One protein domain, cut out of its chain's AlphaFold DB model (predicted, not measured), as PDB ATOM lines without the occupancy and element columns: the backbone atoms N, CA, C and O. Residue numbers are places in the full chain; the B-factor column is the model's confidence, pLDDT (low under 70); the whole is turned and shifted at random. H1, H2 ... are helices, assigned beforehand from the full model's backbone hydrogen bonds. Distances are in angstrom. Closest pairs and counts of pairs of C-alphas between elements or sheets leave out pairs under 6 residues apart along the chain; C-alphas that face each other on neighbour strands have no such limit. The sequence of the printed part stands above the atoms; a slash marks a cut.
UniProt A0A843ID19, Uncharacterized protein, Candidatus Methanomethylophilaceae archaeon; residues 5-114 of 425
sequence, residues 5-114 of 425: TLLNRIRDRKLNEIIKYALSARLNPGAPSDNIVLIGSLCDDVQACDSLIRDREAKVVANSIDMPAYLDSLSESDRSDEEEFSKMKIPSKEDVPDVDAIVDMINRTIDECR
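What this domain is: This is residues 5 to 114 of the 425 residues of an uncharacterized protein of Candidatus Methanomethylophilaceae archaeon (UniProt A0A843ID19). A long helical hairpin, H1 and H2, forms the body, and two shorter helices cross it near its two ends on opposite sides: H4 packs on the first turns of H1, H5 on residues 36 to 40 of H2. The 110 printed residues include five named helices, H1 to H5 in chain order, and no named strand; the class is all helix. The whole is compact, with a radius of gyration of the C-alphas of 13.9 A and spans of 38 by 28 by 28 A.

Where its parts are: Find C-alpha 5 at (31.886, -30.104, -38.001); from there H1, residues 5 to 27, runs 33.6 A. H2, residues 32 to 55, runs 33.9 A to C-alpha 55 at (46.875, -32.837, -35.257). Next come H3, residues 68 to 71, 5.1 A, and H4, residues 76 to 88, 19.2 A. H5, residues 99 to 112, runs 19.7 A to C-alpha 112 at (38.124, -17.240, -13.172).

How they stand to each other: Look first at the hairpin: H1 and H2 touch, closest at the C-alphas of Ala 25 and Pro 32, 4.9 A, at a shallow tilt of 22 degrees, opposite ways. With residues 6 to 10 alone H1 touches H4, closest at the C-alphas of Ile 10 and Asp 81, 7.0 A, only just about perpendicular at 71 degrees. H2 touches H5, closest at the C-alphas of Gly 40 and Ile 102, 6.4 A, about perpendicular at 76 degrees. H3 touches no helix. Every O i to N i+4 pair is within hydrogen-bond range in H1, H2 and H5, and 8 of 9 are in H4; H3 is too short for such a pair.

The domain as a whole: The C-alphas farthest apart, of Gly 30 and Arg 56, are 41.2 A apart. The printed part has no cut; the link H2 to H3 is long. Look for pLDDT under 70 at residues 26 to 33 and 92 to 114.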
ATOM      1  N   THR A   5      33.177 -30.624 -38.457       84.38
ATOM      2  CA  THR A   5      31.886 -30.104 -38.001       84.38
ATOM      3  C   THR A   5      31.329 -30.968 -36.874       84.38
ATOM      4  O   THR A   5      30.897 -30.444 -35.847       84.38
ATOM      5  N   LEU A   6      31.423 -32.294 -37.022       86.25
ATOM      6  CA  LEU A   6      31.072 -33.259 -35.983       86.25
ATOM      7  C   LEU A   6      31.920 -33.057 -34.719       86.25
ATOM      8  O   LEU A   6      31.365 -32.945 -33.627       86.25
ATOM      9  N   LEU A   7      33.250 -32.967 -34.849       86.62
ATOM     10  CA  LEU A   7      34.131 -32.803 -33.683       86.62
ATOM     11  C   LEU A   7      33.888 -31.484 -32.940       86.62
ATOM     12  O   LEU A   7      33.858 -31.489 -31.712       86.62
ATOM     13  N   ASN A   8      33.656 -30.377 -33.655       86.56
ATOM     14  CA  ASN A   8      33.317 -29.097 -33.027       86.56
ATOM     15  C   ASN A   8      31.977 -29.166 -32.282       86.56
ATOM     16  O   ASN A   8      31.892 -28.739 -31.131       86.56
ATOM     17  N   ARG A   9      30.950 -29.777 -32.889       88.31
ATOM     18  CA  ARG A   9      29.638 -29.962 -32.251       88.31
ATOM     19  C   ARG A   9      29.747 -30.778 -30.961       88.31
ATOM     20  O   ARG A   9      29.185 -30.391 -29.938       88.31
ATOM     21  N   ILE A  10      30.506 -31.873 -30.991       88.94
ATOM     22  CA  ILE A  10      30.738 -32.726 -29.819       88.94
ATOM     23  C   ILE A  10      31.530 -31.976 -28.746       88.94
ATOM     24  O   ILE A  10      31.156 -32.030 -27.571       88.94
ATOM     25  N   ARG A  11      32.587 -31.249 -29.128       89.38
ATOM     26  CA  ARG A  11      33.398 -30.451 -28.201       89.38
ATOM     27  C   ARG A  11      32.544 -29.425 -27.460       89.38
ATOM     28  O   ARG A  11      32.553 -29.390 -26.230       89.38
ATOM     29  N   ASP A  12      31.776 -28.626 -28.195       85.31
ATOM     30  CA  ASP A  12      30.975 -27.546 -27.619       85.31
ATOM     31  C   ASP A  12      29.830 -28.099 -26.750       85.31
ATOM     32  O   ASP A  12      29.543 -27.565 -25.673       85.31
ATOM     33  N   ARG A  13      29.227 -29.232 -27.140       91.56
ATOM     34  CA  ARG A  13      28.248 -29.950 -26.308       91.56
ATOM     35  C   ARG A  13      28.869 -30.413 -24.986       91.56
ATOM     36  O   ARG A  13      28.312 -30.135 -23.923       91.56
ATOM     37  N   LYS A  14      30.031 -31.074 -25.029       89.75
ATOM     38  CA  LYS A  14      30.714 -31.588 -23.829       89.75
ATOM     39  C   LYS A  14      31.176 -30.463 -22.898       89.75
ATOM     40  O   LYS A  14      31.054 -30.605 -21.684       89.75
ATOM     41  N   LEU A  15      31.608 -29.317 -23.433       84.81
ATOM     42  CA  LEU A  15      31.896 -28.117 -22.631       84.81
ATOM     43  C   LEU A  15      30.659 -27.626 -21.860       84.81
ATOM     44  O   LEU A  15      30.737 -27.365 -20.657       84.81
ATOM     45  N   ASN A  16      29.498 -27.570 -22.515       84.44
ATOM     46  CA  ASN A  16      28.241 -27.202 -21.854       84.44
ATOM     47  C   ASN A  16      27.819 -28.225 -20.782       84.44
ATOM     48  O   ASN A  16      27.325 -27.854 -19.712       84.44
ATOM     49  N   GLU A  17      28.044 -29.516 -21.030       86.00
ATOM     50  CA  GLU A  17      27.786 -30.588 -20.064       86.00
ATOM     51  C   GLU A  17      28.700 -30.491 -18.837       86.00
ATOM     52  O   GLU A  17      28.204 -30.589 -17.712       86.00
ATOM     53  N   ILE A  18      29.998 -30.215 -19.021       84.88
ATOM     54  CA  ILE A  18      30.950 -29.988 -17.921       84.88
ATOM     55  C   ILE A  18      30.426 -28.893 -16.986       84.88
ATOM     56  O   ILE A  18      30.368 -29.096 -15.772       84.88
ATOM     57  N   ILE A  19      29.962 -27.768 -17.539       80.62
ATOM     58  CA  ILE A  19      29.394 -26.662 -16.754       80.62
ATOM     59  C   ILE A  19      28.152 -27.129 -15.979       80.62
ATOM     60  O   ILE A  19      28.035 -26.890 -14.772       80.62
ATOM     61  N   LYS A  20      27.229 -27.837 -16.642       83.44
ATOM     62  CA  LYS A  20      25.998 -28.364 -16.028       83.44
ATOM     63  C   LYS A  20      26.294 -29.307 -14.855       83.44
ATOM     64  O   LYS A  20      25.681 -29.178 -13.787       83.44
ATOM     65  N   TYR A  21      27.220 -30.249 -15.029       83.00
ATOM     66  CA  TYR A  21      27.575 -31.217 -13.989       83.00
ATOM     67  C   TYR A  21      28.406 -30.585 -12.867       83.00
ATOM     68  O   TYR A  21      28.172 -30.911 -11.702       83.00
ATOM     69  N   ALA A  22      29.280 -29.619 -13.167       78.06
ATOM     70  CA  ALA A  22      30.035 -28.875 -12.154       78.06
ATOM     71  C   ALA A  22      29.104 -28.062 -11.237       78.06
ATOM     72  O   ALA A  22      29.228 -28.101 -10.009       78.06
ATOM     73  N   LEU A  23      28.101 -27.388 -11.814       75.19
ATOM     74  CA  LEU A  23      27.068 -26.686 -11.044       75.19
ATOM     75  C   LEU A  23      26.235 -27.651 -10.187       75.19
ATOM     76  O   LEU A  23      25.940 -27.356  -9.027       75.19
ATOM     77  N   SER A  24      25.894 -28.820 -10.731       75.81
ATOM     78  CA  SER A  24      25.130 -29.848 -10.012       75.81
ATOM     79  C   SER A  24      25.917 -30.443  -8.838       75.81
ATOM     80  O   SER A  24      25.366 -30.593  -7.746       75.81
ATOM     81  N   ALA A  25      27.213 -30.716  -9.024       70.19
ATOM     82  CA  ALA A  25      28.110 -31.190  -7.970       70.19
ATOM     83  C   ALA A  25      28.254 -30.165  -6.832       70.19
ATOM     84  O   ALA A  25      28.275 -30.536  -5.657       70.19
ATOM     85  N   ARG A  26      28.271 -28.869  -7.166       67.12
ATOM     86  CA  ARG A  26      28.329 -27.773  -6.188       67.12
ATOM     87  C   ARG A  26      27.038 -27.620  -5.378       67.12
ATOM     88  O   ARG A  26      27.099 -27.307  -4.191       67.12
ATOM     89  N   LEU A  27      25.876 -27.802  -6.006       65.75
ATOM     90  CA  LEU A  27      24.572 -27.652  -5.346       65.75
ATOM     91  C   LEU A  27      24.203 -28.856  -4.465       65.75
ATOM     92  O   LEU A  27      23.471 -28.683  -3.492       65.75
ATOM     93  N   ASN A  28      24.720 -30.052  -4.771       62.94
ATOM     94  CA  ASN A  28      24.468 -31.284  -4.020       62.94
ATOM     95  C   ASN A  28      25.779 -32.017  -3.663       62.94
ATOM     96  O   ASN A  28      26.133 -33.009  -4.306       62.94
ATOM     97  N   PRO A  29      26.466 -31.618  -2.574       55.66
ATOM     98  CA  PRO A  29      27.751 -32.196  -2.163       55.66
ATOM     99  C   PRO A  29      27.671 -33.647  -1.644       55.66
ATOM    100  O   PRO A  29      28.679 -34.196  -1.213       55.66
ATOM    101  N   GLY A  30      26.495 -34.289  -1.684       52.59
ATOM    102  CA  GLY A  30      26.298 -35.702  -1.330       52.59
ATOM    103  C   GLY A  30      26.390 -36.702  -2.496       52.59
ATOM    104  O   GLY A  30      26.559 -37.887  -2.233       52.59
ATOM    105  N   ALA A  31      26.315 -36.244  -3.755       54.41
ATOM    106  CA  ALA A  31      26.535 -37.048  -4.970       54.41
ATOM    107  C   ALA A  31      27.760 -36.623  -5.837       54.41
ATOM    108  O   ALA A  31      27.725 -36.801  -7.056       54.41
ATOM    109  N   PRO A  32      28.830 -36.013  -5.285       60.06
ATOM    110  CA  PRO A  32      29.875 -35.383  -6.084       60.06
ATOM    111  C   PRO A  32      30.783 -36.400  -6.778       60.06
ATOM    112  O   PRO A  32      31.348 -36.054  -7.804       60.06
ATOM    113  N   SER A  33      30.908 -37.635  -6.276       65.56
ATOM    114  CA  SER A  33      31.836 -38.627  -6.839       65.56
ATOM    115  C   SER A  33      31.553 -38.911  -8.310       65.56
ATOM    116  O   SER A  33      32.458 -38.837  -9.132       65.56
ATOM    117  N   ASP A  34      30.294 -39.161  -8.652       74.25
ATOM    118  CA  ASP A  34      29.933 -39.643  -9.986       74.25
ATOM    119  C   ASP A  34      29.946 -38.488 -10.993       74.25
ATOM    120  O   ASP A  34      30.444 -38.633 -12.105       74.25
ATOM    121  N   ASN A  35      29.495 -37.300 -10.566       77.56
ATOM    122  CA  ASN A  35      29.584 -36.082 -11.371       77.56
ATOM    123  C   ASN A  35      31.039 -35.657 -11.606       77.56
ATOM    124  O   ASN A  35      31.359 -35.227 -12.705       77.56
ATOM    125  N   ILE A  36      31.925 -35.775 -10.612       77.94
ATOM    126  CA  ILE A  36      33.346 -35.424 -10.771       77.94
ATOM    127  C   ILE A  36      34.041 -36.396 -11.730       77.94
ATOM    128  O   ILE A  36      34.790 -35.958 -12.600       77.94
ATOM    129  N   VAL A  37      33.756 -37.698 -11.625       81.44
ATOM    130  CA  VAL A  37      34.297 -38.709 -12.549       81.44
ATOM    131  C   VAL A  37      33.772 -38.484 -13.975       81.44
ATOM    132  O   VAL A  37      34.544 -38.571 -14.934       81.44
ATOM    133  N   LEU A  38      32.488 -38.138 -14.124       85.12
ATOM    134  CA  LEU A  38      31.905 -37.777 -15.417       85.12
ATOM    135  C   LEU A  38      32.566 -36.527 -16.004       85.12
ATOM    136  O   LEU A  38      32.946 -36.538 -17.168       85.12
ATOM    137  N   ILE A  39      32.746 -35.474 -15.201       83.62
ATOM    138  CA  ILE A  39      33.422 -34.240 -15.625       83.62
ATOM    139  C   ILE A  39      34.843 -34.542 -16.099       83.62
ATOM    140  O   ILE A  39      35.218 -34.074 -17.167       83.62
ATOM    141  N   GLY A  40      35.605 -35.357 -15.360       82.81
ATOM    142  CA  GLY A  40      36.939 -35.786 -15.788       82.81
ATOM    143  C   GLY A  40      36.915 -36.456 -17.163       82.81
ATOM    144  O   GLY A  40      37.647 -36.053 -18.059       82.81
ATOM    145  N   SER A  41      35.986 -37.393 -17.363       86.81
ATOM    146  CA  SER A  41      35.840 -38.102 -18.642       86.81
ATOM    147  C   SER A  41      35.409 -37.173 -19.790       86.81
ATOM    148  O   SER A  41      35.854 -37.327 -20.924       86.81
ATOM    149  N   LEU A  42      34.560 -36.178 -19.510       88.88
ATOM    150  CA  LEU A  42      34.171 -35.153 -20.484       88.88
ATOM    151  C   LEU A  42      35.344 -34.231 -20.840       88.88
ATOM    152  O   LEU A  42      35.478 -33.845 -22.000       88.88
ATOM    153  N   CYS A  43      36.195 -33.882 -19.873       84.69
ATOM    154  CA  CYS A  43      37.399 -33.089 -20.112       84.69
ATOM    155  C   CYS A  43      38.401 -33.838 -20.998       84.69
ATOM    156  O   CYS A  43      38.918 -33.243 -21.943       84.69
ATOM    157  N   ASP A  44      38.623 -35.129 -20.740       85.75
ATOM    158  CA  ASP A  44      39.471 -35.982 -21.583       85.75
ATOM    159  C   ASP A  44      38.950 -36.015 -23.025       85.75
ATOM    160  O   ASP A  44      39.711 -35.897 -23.984       85.75
ATOM    161  N   ASP A  45      37.630 -36.095 -23.189       89.62
ATOM    162  CA  ASP A  45      36.989 -36.090 -24.498       89.62
ATOM    163  C   ASP A  45      37.089 -34.747 -25.234       89.62
ATOM    164  O   ASP A  45      37.271 -34.735 -26.452       89.62
ATOM    165  N   VAL A  46      36.996 -33.617 -24.525       88.25
ATOM    166  CA  VAL A  46      37.223 -32.282 -25.107       88.25
ATOM    167  C   VAL A  46      38.669 -32.159 -25.584       88.25
ATOM    168  O   VAL A  46      38.903 -31.779 -26.731       88.25
ATOM    169  N   GLN A  47      39.635 -32.568 -24.757       86.19
ATOM    170  CA  GLN A  47      41.052 -32.581 -25.139       86.19
ATOM    171  C   GLN A  47      41.314 -33.504 -26.331       86.19
ATOM    172  O   GLN A  47      42.134 -33.195 -27.201       86.19
ATOM    173  N   ALA A  48      40.606 -34.630 -26.394       86.69
ATOM    174  CA  ALA A  48      40.686 -35.559 -27.501       86.69
ATOM    175  C   ALA A  48      40.117 -34.959 -28.799       86.69
ATOM    176  O   ALA A  48      40.728 -35.123 -29.855       86.69
ATOM    177  N   CYS A  49      39.006 -34.214 -28.728       86.94
ATOM    178  CA  CYS A  49      38.473 -33.459 -29.867       86.94
ATOM    179  C   CYS A  49      39.478 -32.410 -30.356       86.94
ATOM    180  O   CYS A  49      39.781 -32.371 -31.546       86.94
ATOM    181  N   ASP A  50      40.042 -31.607 -29.450       86.00
ATOM    182  CA  ASP A  50      41.021 -30.573 -29.804       86.00
ATOM    183  C   ASP A  50      42.296 -31.174 -30.416       86.00
ATOM    184  O   ASP A  50      42.841 -30.629 -31.378       86.00
ATOM    185  N   SER A  51      42.752 -32.322 -29.902       85.19
ATOM    186  CA  SER A  51      43.915 -33.038 -30.440       85.19
ATOM    187  C   SER A  51      43.636 -33.597 -31.833       85.19
ATOM    188  O   SER A  51      44.448 -33.408 -32.733       85.19
ATOM    189  N   LEU A  52      42.466 -34.211 -32.055       85.50
ATOM    190  CA  LEU A  52      42.059 -34.650 -33.392       85.50
ATOM    191  C   LEU A  52      42.022 -33.462 -34.357       85.50
ATOM    192  O   LEU A  52      42.677 -33.524 -35.394       85.50
ATOM    193  N   ILE A  53      41.338 -32.370 -33.991       85.00
ATOM    194  CA  ILE A  53      41.192 -31.173 -34.831       85.00
ATOM    195  C   ILE A  53      42.555 -30.584 -35.208       85.00
ATOM    196  O   ILE A  53      42.807 -30.315 -36.386       85.00
ATOM    197  N   ARG A  54      43.436 -30.398 -34.219       83.75
ATOM    198  CA  ARG A  54      44.752 -29.777 -34.405       83.75
ATOM    199  C   ARG A  54      45.714 -30.671 -35.181       83.75
ATOM    200  O   ARG A  54      46.364 -30.200 -36.113       83.75
ATOM    201  N   ASP A  55      45.799 -31.945 -34.810       82.06
ATOM    202  CA  ASP A  55      46.875 -32.837 -35.257       82.06
ATOM    203  C   ASP A  55      46.475 -33.661 -36.501       82.06
ATOM    204  O   ASP A  55      47.292 -34.381 -37.075       82.06
ATOM    205  N   ARG A  56      45.225 -33.528 -36.977       77.38
ATOM    206  CA  ARG A  56      44.688 -34.226 -38.164       77.38
ATOM    207  C   ARG A  56      44.771 -35.758 -38.089       77.38
ATOM    208  O   ARG A  56      44.754 -36.444 -39.113       77.38
ATOM    209  N   GLU A  57      44.816 -36.309 -36.877       75.50
ATOM    210  CA  GLU A  57      44.972 -37.745 -36.630       75.50
ATOM    211  C   GLU A  57      43.663 -38.516 -36.814       75.50
ATOM    212  O   GLU A  57      42.588 -38.012 -36.532       75.50
ATOM    213  N   ALA A  58      43.712 -39.773 -37.265       70.75
ATOM    214  CA  ALA A  58      42.496 -40.566 -37.495       70.75
ATOM    215  C   ALA A  58      41.886 -41.171 -36.216       70.75
ATOM    216  O   ALA A  58      40.757 -41.664 -36.256       70.75
ATOM    217  N   LYS A  59      42.652 -41.216 -35.121       79.75
ATOM    218  CA  LYS A  59      42.260 -41.810 -33.841       79.75
ATOM    219  C   LYS A  59      42.948 -41.085 -32.696       79.75
ATOM    220  O   LYS A  59      44.057 -40.607 -32.880       79.75
ATOM    221  N   VAL A  60      42.328 -41.097 -31.521       83.25
ATOM    222  CA  VAL A  60      42.829 -40.409 -30.326       83.25
ATOM    223  C   VAL A  60      42.776 -41.310 -29.102       83.25
ATOM    224  O   VAL A  60      41.910 -42.180 -28.997       83.25
ATOM    225  N   VAL A  61      43.722 -41.135 -28.180       81.81
ATOM    226  CA  VAL A  61      43.756 -41.889 -26.924       81.81
ATOM    227  C   VAL A  61      42.796 -41.238 -25.931       81.81
ATOM    228  O   VAL A  61      43.102 -40.189 -25.380       81.81
ATOM    229  N   ALA A  62      41.640 -41.861 -25.723       82.25
ATOM    230  CA  ALA A  62      40.618 -41.426 -24.775       82.25
ATOM    231  C   ALA A  62      39.727 -42.617 -24.406       82.25
ATOM    232  O   ALA A  62      39.511 -43.521 -25.220       82.25
ATOM    233  N   ASN A  63      39.202 -42.631 -23.184       81.56
ATOM    234  CA  ASN A  63      38.283 -43.676 -22.743       81.56
ATOM    235  C   ASN A  63      36.842 -43.323 -23.137       81.56
ATOM    236  O   ASN A  63      36.438 -42.163 -23.137       81.56
ATOM    237  N   SER A  64      36.049 -44.329 -23.501       84.12
ATOM    238  CA  SER A  64      34.618 -44.128 -23.735       84.12
ATOM    239  C   SER A  64      33.894 -43.876 -22.413       84.12
ATOM    240  O   SER A  64      34.173 -44.536 -21.414       84.12
ATOM    241  N   ILE A  65      32.937 -42.947 -22.422       84.69
ATOM    242  CA  ILE A  65      32.120 -42.637 -21.248       84.69
ATOM    243  C   ILE A  65      31.047 -43.722 -21.092       84.69
ATOM    244  O   ILE A  65      30.020 -43.690 -21.764       84.69
ATOM    245  N   ASP A  66      31.277 -44.682 -20.193       79.31
ATOM    246  CA  ASP A  66      30.323 -45.757 -19.870       79.31
ATOM    247  C   ASP A  66      29.521 -45.424 -18.603       79.31
ATOM    248  O   ASP A  66      29.645 -46.055 -17.552       79.31
ATOM    249  N   MET A  67      28.730 -44.351 -18.678       83.06
ATOM    250  CA  MET A  67      27.844 -43.926 -17.594       83.06
ATOM    251  C   MET A  67      26.387 -43.935 -18.067       83.06
ATOM    252  O   MET A  67      25.976 -43.010 -18.768       83.06
ATOM    253  N   PRO A  68      25.565 -44.923 -17.657       80.88
ATOM    254  CA  PRO A  68      24.188 -45.059 -18.140       80.88
ATOM    255  C   PRO A  68      23.337 -43.804 -17.922       80.88
ATOM    256  O   PRO A  68      22.655 -43.353 -18.831       80.88
ATOM    257  N   ALA A  69      23.458 -43.168 -16.752       80.56
ATOM    258  CA  ALA A  69      22.719 -41.944 -16.437       80.56
ATOM    259  C   ALA A  69      23.094 -40.749 -17.334       80.56
ATOM    260  O   ALA A  69      22.273 -39.858 -17.546       80.56
ATOM    261  N   TYR A  70      24.328 -40.720 -17.846       84.94
ATOM    262  CA  TYR A  70      24.773 -39.724 -18.816       84.94
ATOM    263  C   TYR A  70      24.221 -40.048 -20.206       84.94
ATOM    264  O   TYR A  70      23.567 -39.203 -20.813       84.94
ATOM    265  N   LEU A  71      24.407 -41.288 -20.668       85.00
ATOM    266  CA  LEU A  71      23.972 -41.734 -21.995       85.00
ATOM    267  C   LEU A  71      22.449 -41.651 -22.179       85.00
ATOM    268  O   LEU A  71      21.988 -41.268 -23.251       85.00
ATOM    269  N   ASP A  72      21.675 -41.930 -21.129       85.12
ATOM    270  CA  ASP A  72      20.210 -41.805 -21.132       85.12
ATOM    271  C   ASP A  72      19.734 -40.342 -21.175       85.12
ATOM    272  O   ASP A  72      18.575 -40.076 -21.491       85.12
ATOM    273  N   SER A  73      20.606 -39.384 -20.838       83.81
ATOM    274  CA  SER A  73      20.281 -37.952 -20.850       83.81
ATOM    275  C   SER A  73      20.530 -37.273 -22.200       83.81
ATOM    276  O   SER A  73      20.097 -36.134 -22.392       83.81
ATOM    277  N   LEU A  74      21.214 -37.960 -23.118       87.06
ATOM    278  CA  LEU A  74      21.526 -37.471 -24.457       87.06
ATOM    279  C   LEU A  74      20.319 -37.620 -25.395       87.06
ATOM    280  O   LEU A  74      19.563 -38.592 -25.309       87.06
ATOM    281  N   SER A  75      20.155 -36.676 -26.324       87.06
ATOM    282  CA  SER A  75      19.178 -36.816 -27.408       87.06
ATOM    283  C   SER A  75      19.587 -37.934 -28.381       87.06
ATOM    284  O   SER A  75      20.736 -38.373 -28.397       87.06
ATOM    285  N   GLU A  76      18.666 -38.399 -29.232       85.62
ATOM    286  CA  GLU A  76      18.982 -39.422 -30.244       85.62
ATOM    287  C   GLU A  76      20.110 -38.978 -31.193       85.62
ATOM    288  O   GLU A  76      20.987 -39.777 -31.521       85.62
ATOM    289  N   SER A  77      20.137 -37.692 -31.563       85.44
ATOM    290  CA  SER A  77      21.213 -37.108 -32.372       85.44
ATOM    291  C   SER A  77      22.542 -37.097 -31.616       85.44
ATOM    292  O   SER A  77      23.560 -37.530 -32.146       85.44
ATOM    293  N   ASP A  78      22.534 -36.666 -30.352       87.88
ATOM    294  CA  ASP A  78      23.746 -36.590 -29.528       87.88
ATOM    295  C   ASP A  78      24.343 -37.971 -29.243       87.88
ATOM    296  O   ASP A  78      25.562 -38.119 -29.128       87.88
ATOM    297  N   ARG A  79      23.488 -38.992 -29.134       86.38
ATOM    298  CA  ARG A  79      23.917 -40.386 -29.010       86.38
ATOM    299  C   ARG A  79      24.581 -40.887 -30.282       86.38
ATOM    300  O   ARG A  79      25.610 -41.547 -30.183       86.38
ATOM    301  N   SER A  80      24.024 -40.566 -31.450       87.56
ATOM    302  CA  SER A  80      24.643 -40.914 -32.734       87.56
ATOM    303  C   SER A  80      26.039 -40.297 -32.856       87.56
ATOM    304  O   SER A  80      26.994 -40.989 -33.210       87.56
ATOM    305  N   ASP A  81      26.174 -39.025 -32.481       88.62
ATOM    306  CA  ASP A  81      27.457 -38.319 -32.467       88.62
ATOM    307  C   ASP A  81      28.452 -38.951 -31.477       88.62
ATOM    308  O   ASP A  81      29.621 -39.159 -31.803       88.62
ATOM    309  N   GLU A  82      27.993 -39.317 -30.276       88.25
ATOM    310  CA  GLU A  82      28.828 -39.976 -29.263       88.25
ATOM    311  C   GLU A  82      29.288 -41.374 -29.710       88.25
ATOM    312  O   GLU A  82      30.430 -41.774 -29.456       88.25
ATOM    313  N   GLU A  83      28.428 -42.120 -30.405       87.56
ATOM    314  CA  GLU A  83      28.766 -43.414 -31.001       87.56
ATOM    315  C   GLU A  83      29.789 -43.265 -32.132       87.56
ATOM    316  O   GLU A  83      30.689 -44.101 -32.270       87.56
ATOM    317  N   GLU A  84      29.680 -42.213 -32.943       88.06
ATOM    318  CA  GLU A  84      30.639 -41.923 -34.005       88.06
ATOM    319  C   GLU A  84      32.002 -41.517 -33.439       88.06
ATOM    320  O   GLU A  84      33.028 -42.079 -33.834       88.06
ATOM    321  N   PHE A  85      32.016 -40.642 -32.436       88.75
ATOM    322  CA  PHE A  85      33.238 -40.247 -31.744       88.75
ATOM    323  C   PHE A  85      33.887 -41.414 -30.995       88.75
ATOM    324  O   PHE A  85      35.103 -41.591 -31.056       88.75
ATOM    325  N   SER A  86      33.095 -42.296 -30.381       86.44
ATOM    326  CA  SER A  86      33.607 -43.501 -29.714       86.44
ATOM    327  C   SER A  86      34.358 -44.444 -30.660       86.44
ATOM    328  O   SER A  86      35.297 -45.113 -30.231       86.44
ATOM    329  N   LYS A  87      34.027 -44.471 -31.959       87.62
ATOM    330  CA  LYS A  87      34.777 -45.255 -32.966       87.62
ATOM    331  C   LYS A  87      36.173 -44.682 -33.242       87.62
ATOM    332  O   LYS A  87      37.041 -45.411 -33.731       87.62
ATOM    333  N   MET A  88      36.388 -43.399 -32.946       85.38
ATOM    334  CA  MET A  88      37.665 -42.697 -33.123       85.38
ATOM    335  C   MET A  88      38.587 -42.838 -31.902       85.38
ATOM    336  O   MET A  88      39.769 -42.502 -31.983       85.38
ATOM    337  N   LYS A  89      38.083 -43.375 -30.785       86.44
ATOM    338  CA  LYS A  89      38.837 -43.523 -29.538       86.44
ATOM    339  C   LYS A  89      39.649 -44.816 -29.485       86.44
ATOM    340  O   LYS A  89      39.233 -45.877 -29.956       86.44
ATOM    341  N   ILE A  90      40.818 -44.726 -28.864       83.25
ATOM    342  CA  ILE A  90      41.653 -45.853 -28.457       83.25
ATOM    343  C   ILE A  90      41.728 -45.813 -26.926       83.25
ATOM    344  O   ILE A  90      42.167 -44.796 -26.388       83.25
ATOM    345  N   PRO A  91      41.335 -46.887 -26.218       74.56
ATOM    346  CA  PRO A  91      41.325 -46.888 -24.760       74.56
ATOM    347  C   PRO A  91      42.729 -46.646 -24.198       74.56
ATOM    348  O   PRO A  91      43.712 -47.242 -24.663       74.56
ATOM    349  N   SER A  92      42.818 -45.771 -23.196       67.56
ATOM    350  CA  SER A  92      44.056 -45.514 -22.463       67.56
ATOM    351  C   SER A  92      44.329 -46.669 -21.483       67.56
ATOM    352  O   SER A  92      43.426 -47.405 -21.090       67.56
ATOM    353  N   LYS A  93      45.601 -46.885 -21.120       57.00
ATOM    354  CA  LYS A  93      46.011 -47.925 -20.152       57.00
ATOM    355  C   LYS A  93      46.154 -47.407 -18.717       57.00
ATOM    356  O   LYS A  93      46.529 -48.188 -17.846       57.00
ATOM    357  N   GLU A  94      45.917 -46.120 -18.482       54.50
ATOM    358  CA  GLU A  94      46.027 -45.511 -17.156       54.50
ATOM    359  C   GLU A  94      44.630 -45.334 -16.560       54.50
ATOM    360  O   GLU A  94      43.802 -44.583 -17.069       54.50
ATOM    361  N   ASP A  95      44.383 -46.106 -15.502       55.59
ATOM    362  CA  ASP A  95      43.144 -46.114 -14.738       55.59
ATOM    363  C   ASP A  95      43.162 -45.025 -13.656       55.59
ATOM    364  O   ASP A  95      44.119 -44.906 -12.885       55.59
ATOM    365  N   VAL A  96      42.006 -44.369 -13.538       54.28
ATOM    366  CA  VAL A  96      41.548 -43.420 -12.508       54.28
ATOM    367  C   VAL A  96      41.917 -41.944 -12.761       54.28
ATOM    368  O   VAL A  96      43.071 -41.557 -12.585       54.28
ATOM    369  N   PRO A  97      40.920 -41.092 -13.093       56.28
ATOM    370  CA  PRO A  97      41.086 -39.641 -13.132       56.28
ATOM    371  C   PRO A  97      41.536 -39.108 -11.764       56.28
ATOM    372  O   PRO A  97      40.957 -39.470 -10.737       56.28
ATOM    373  N   ASP A  98      42.548 -38.239 -11.746       66.50
ATOM    374  CA  ASP A  98      43.002 -37.564 -10.527       66.50
ATOM    375  C   ASP A  98      41.921 -36.581 -10.048       66.50
ATOM    376  O   ASP A  98      41.790 -35.455 -10.532       66.50
ATOM    377  N   VAL A  99      41.109 -37.054  -9.103       62.78
ATOM    378  CA  VAL A  99      39.981 -36.323  -8.515       62.78
ATOM    379  C   VAL A  99      40.433 -34.986  -7.924       62.78
ATOM    380  O   VAL A  99      39.701 -34.005  -8.049       62.78
ATOM    381  N   ASP A 100      41.629 -34.918  -7.336       64.50
ATOM    382  CA  ASP A 100      42.135 -33.692  -6.715       64.50
ATOM    383  C   ASP A 100      42.521 -32.658  -7.786       64.50
ATOM    384  O   ASP A 100      42.170 -31.483  -7.667       64.50
ATOM    385  N   ALA A 101      43.133 -33.094  -8.893       65.88
ATOM    386  CA  ALA A 101      43.422 -32.225 -10.036       65.88
ATOM    387  C   ALA A 101      42.145 -31.697 -10.716       65.88
ATOM    388  O   ALA A 101      42.093 -30.534 -11.127       65.88
ATOM    389  N   ILE A 102      41.097 -32.524 -10.803       64.94
ATOM    390  CA  ILE A 102      39.793 -32.120 -11.351       64.94
ATOM    391  C   ILE A 102      39.115 -31.105 -10.431       64.94
ATOM    392  O   ILE A 102      38.586 -30.103 -10.908       64.94
ATOM    393  N   VAL A 103      39.153 -31.324  -9.115       66.12
ATOM    394  CA  VAL A 103      38.611 -30.375  -8.134       66.12
ATOM    395  C   VAL A 103      39.355 -29.039  -8.202       66.12
ATOM    396  O   VAL A 103      38.709 -27.992  -8.204       66.12
ATOM    397  N   ASP A 104      40.680 -29.048  -8.333       69.56
ATOM    398  CA  ASP A 104      41.482 -27.831  -8.498       69.56
ATOM    399  C   ASP A 104      41.186 -27.098  -9.813       69.56
ATOM    400  O   ASP A 104      41.116 -25.869  -9.828       69.56
ATOM    401  N   MET A 105      40.977 -27.827 -10.912       64.75
ATOM    402  CA  MET A 105      40.563 -27.250 -12.193       64.75
ATOM    403  C   MET A 105      39.169 -26.627 -12.096       64.75
ATOM    404  O   MET A 105      38.996 -25.476 -12.485       64.75
ATOM    405  N   ILE A 106      38.200 -27.339 -11.510       62.66
ATOM    406  CA  ILE A 106      36.850 -26.820 -11.260       62.66
ATOM    407  C   ILE A 106      36.932 -25.545 -10.414       62.66
ATOM    408  O   ILE A 106      36.301 -24.548 -10.751       62.66
ATOM    409  N   ASN A 107      37.740 -25.546  -9.351       64.62
ATOM    410  CA  ASN A 107      37.915 -24.375  -8.498       64.62
ATOM    411  C   ASN A 107      38.581 -23.208  -9.244       64.62
ATOM    412  O   ASN A 107      38.102 -22.089  -9.106       64.62
ATOM    413  N   ARG A 108      39.599 -23.446 -10.086       62.66
ATOM    414  CA  ARG A 108      40.204 -22.392 -10.925       62.66
ATOM    415  C   ARG A 108      39.226 -21.816 -11.936       62.66
ATOM    416  O   ARG A 108      39.112 -20.604 -12.008       62.66
ATOM    417  N   THR A 109      38.488 -22.647 -12.669       55.88
ATOM    418  CA  THR A 109      37.485 -22.170 -13.635       55.88
ATOM    419  C   THR A 109      36.357 -21.404 -12.935       55.88
ATOM    420  O   THR A 109      35.852 -20.412 -13.458       55.88
ATOM    421  N   ILE A 110      35.981 -21.816 -11.719       57.31
ATOM    422  CA  ILE A 110      35.029 -21.081 -10.875       57.31
ATOM    423  C   ILE A 110      35.616 -19.747 -10.400       57.31
ATOM    424  O   ILE A 110      34.899 -18.747 -10.417       57.31
ATOM    425  N   ASP A 111      36.884 -19.719  -9.986       55.91
ATOM    426  CA  ASP A 111      37.574 -18.503  -9.548       55.91
ATOM    427  C   ASP A 111      37.826 -17.534 -10.718       55.91
ATOM    428  O   ASP A 111      37.718 -16.325 -10.537       55.91
ATOM    429  N   GLU A 112      38.048 -18.034 -11.935       55.59
ATOM    430  CA  GLU A 112      38.124 -17.240 -13.172       55.59
ATOM    431  C   GLU A 112      36.757 -16.664 -13.573       55.59
ATOM    432  O   GLU A 112      36.677 -15.546 -14.080       55.59
ATOM    433  N   CYS A 113      35.661 -17.372 -13.271       48.22
ATOM    434  CA  CYS A 113      34.296 -16.849 -13.408       48.22
ATOM    435  C   CYS A 113      33.896 -15.885 -12.273       48.22
ATOM    436  O   CYS A 113      32.797 -15.318 -12.298       48.22
ATOM    437  N   ARG A 114      34.734 -15.709 -11.244       48.28
ATOM    438  CA  ARG A 114      34.423 -14.905 -10.061       48.28
ATOM    439  C   ARG A 114      34.779 -13.436 -10.294       48.28
ATOM    440  O   ARG A 114      35.811 -12.945  -9.856       48.28
TER     441      ARG A 114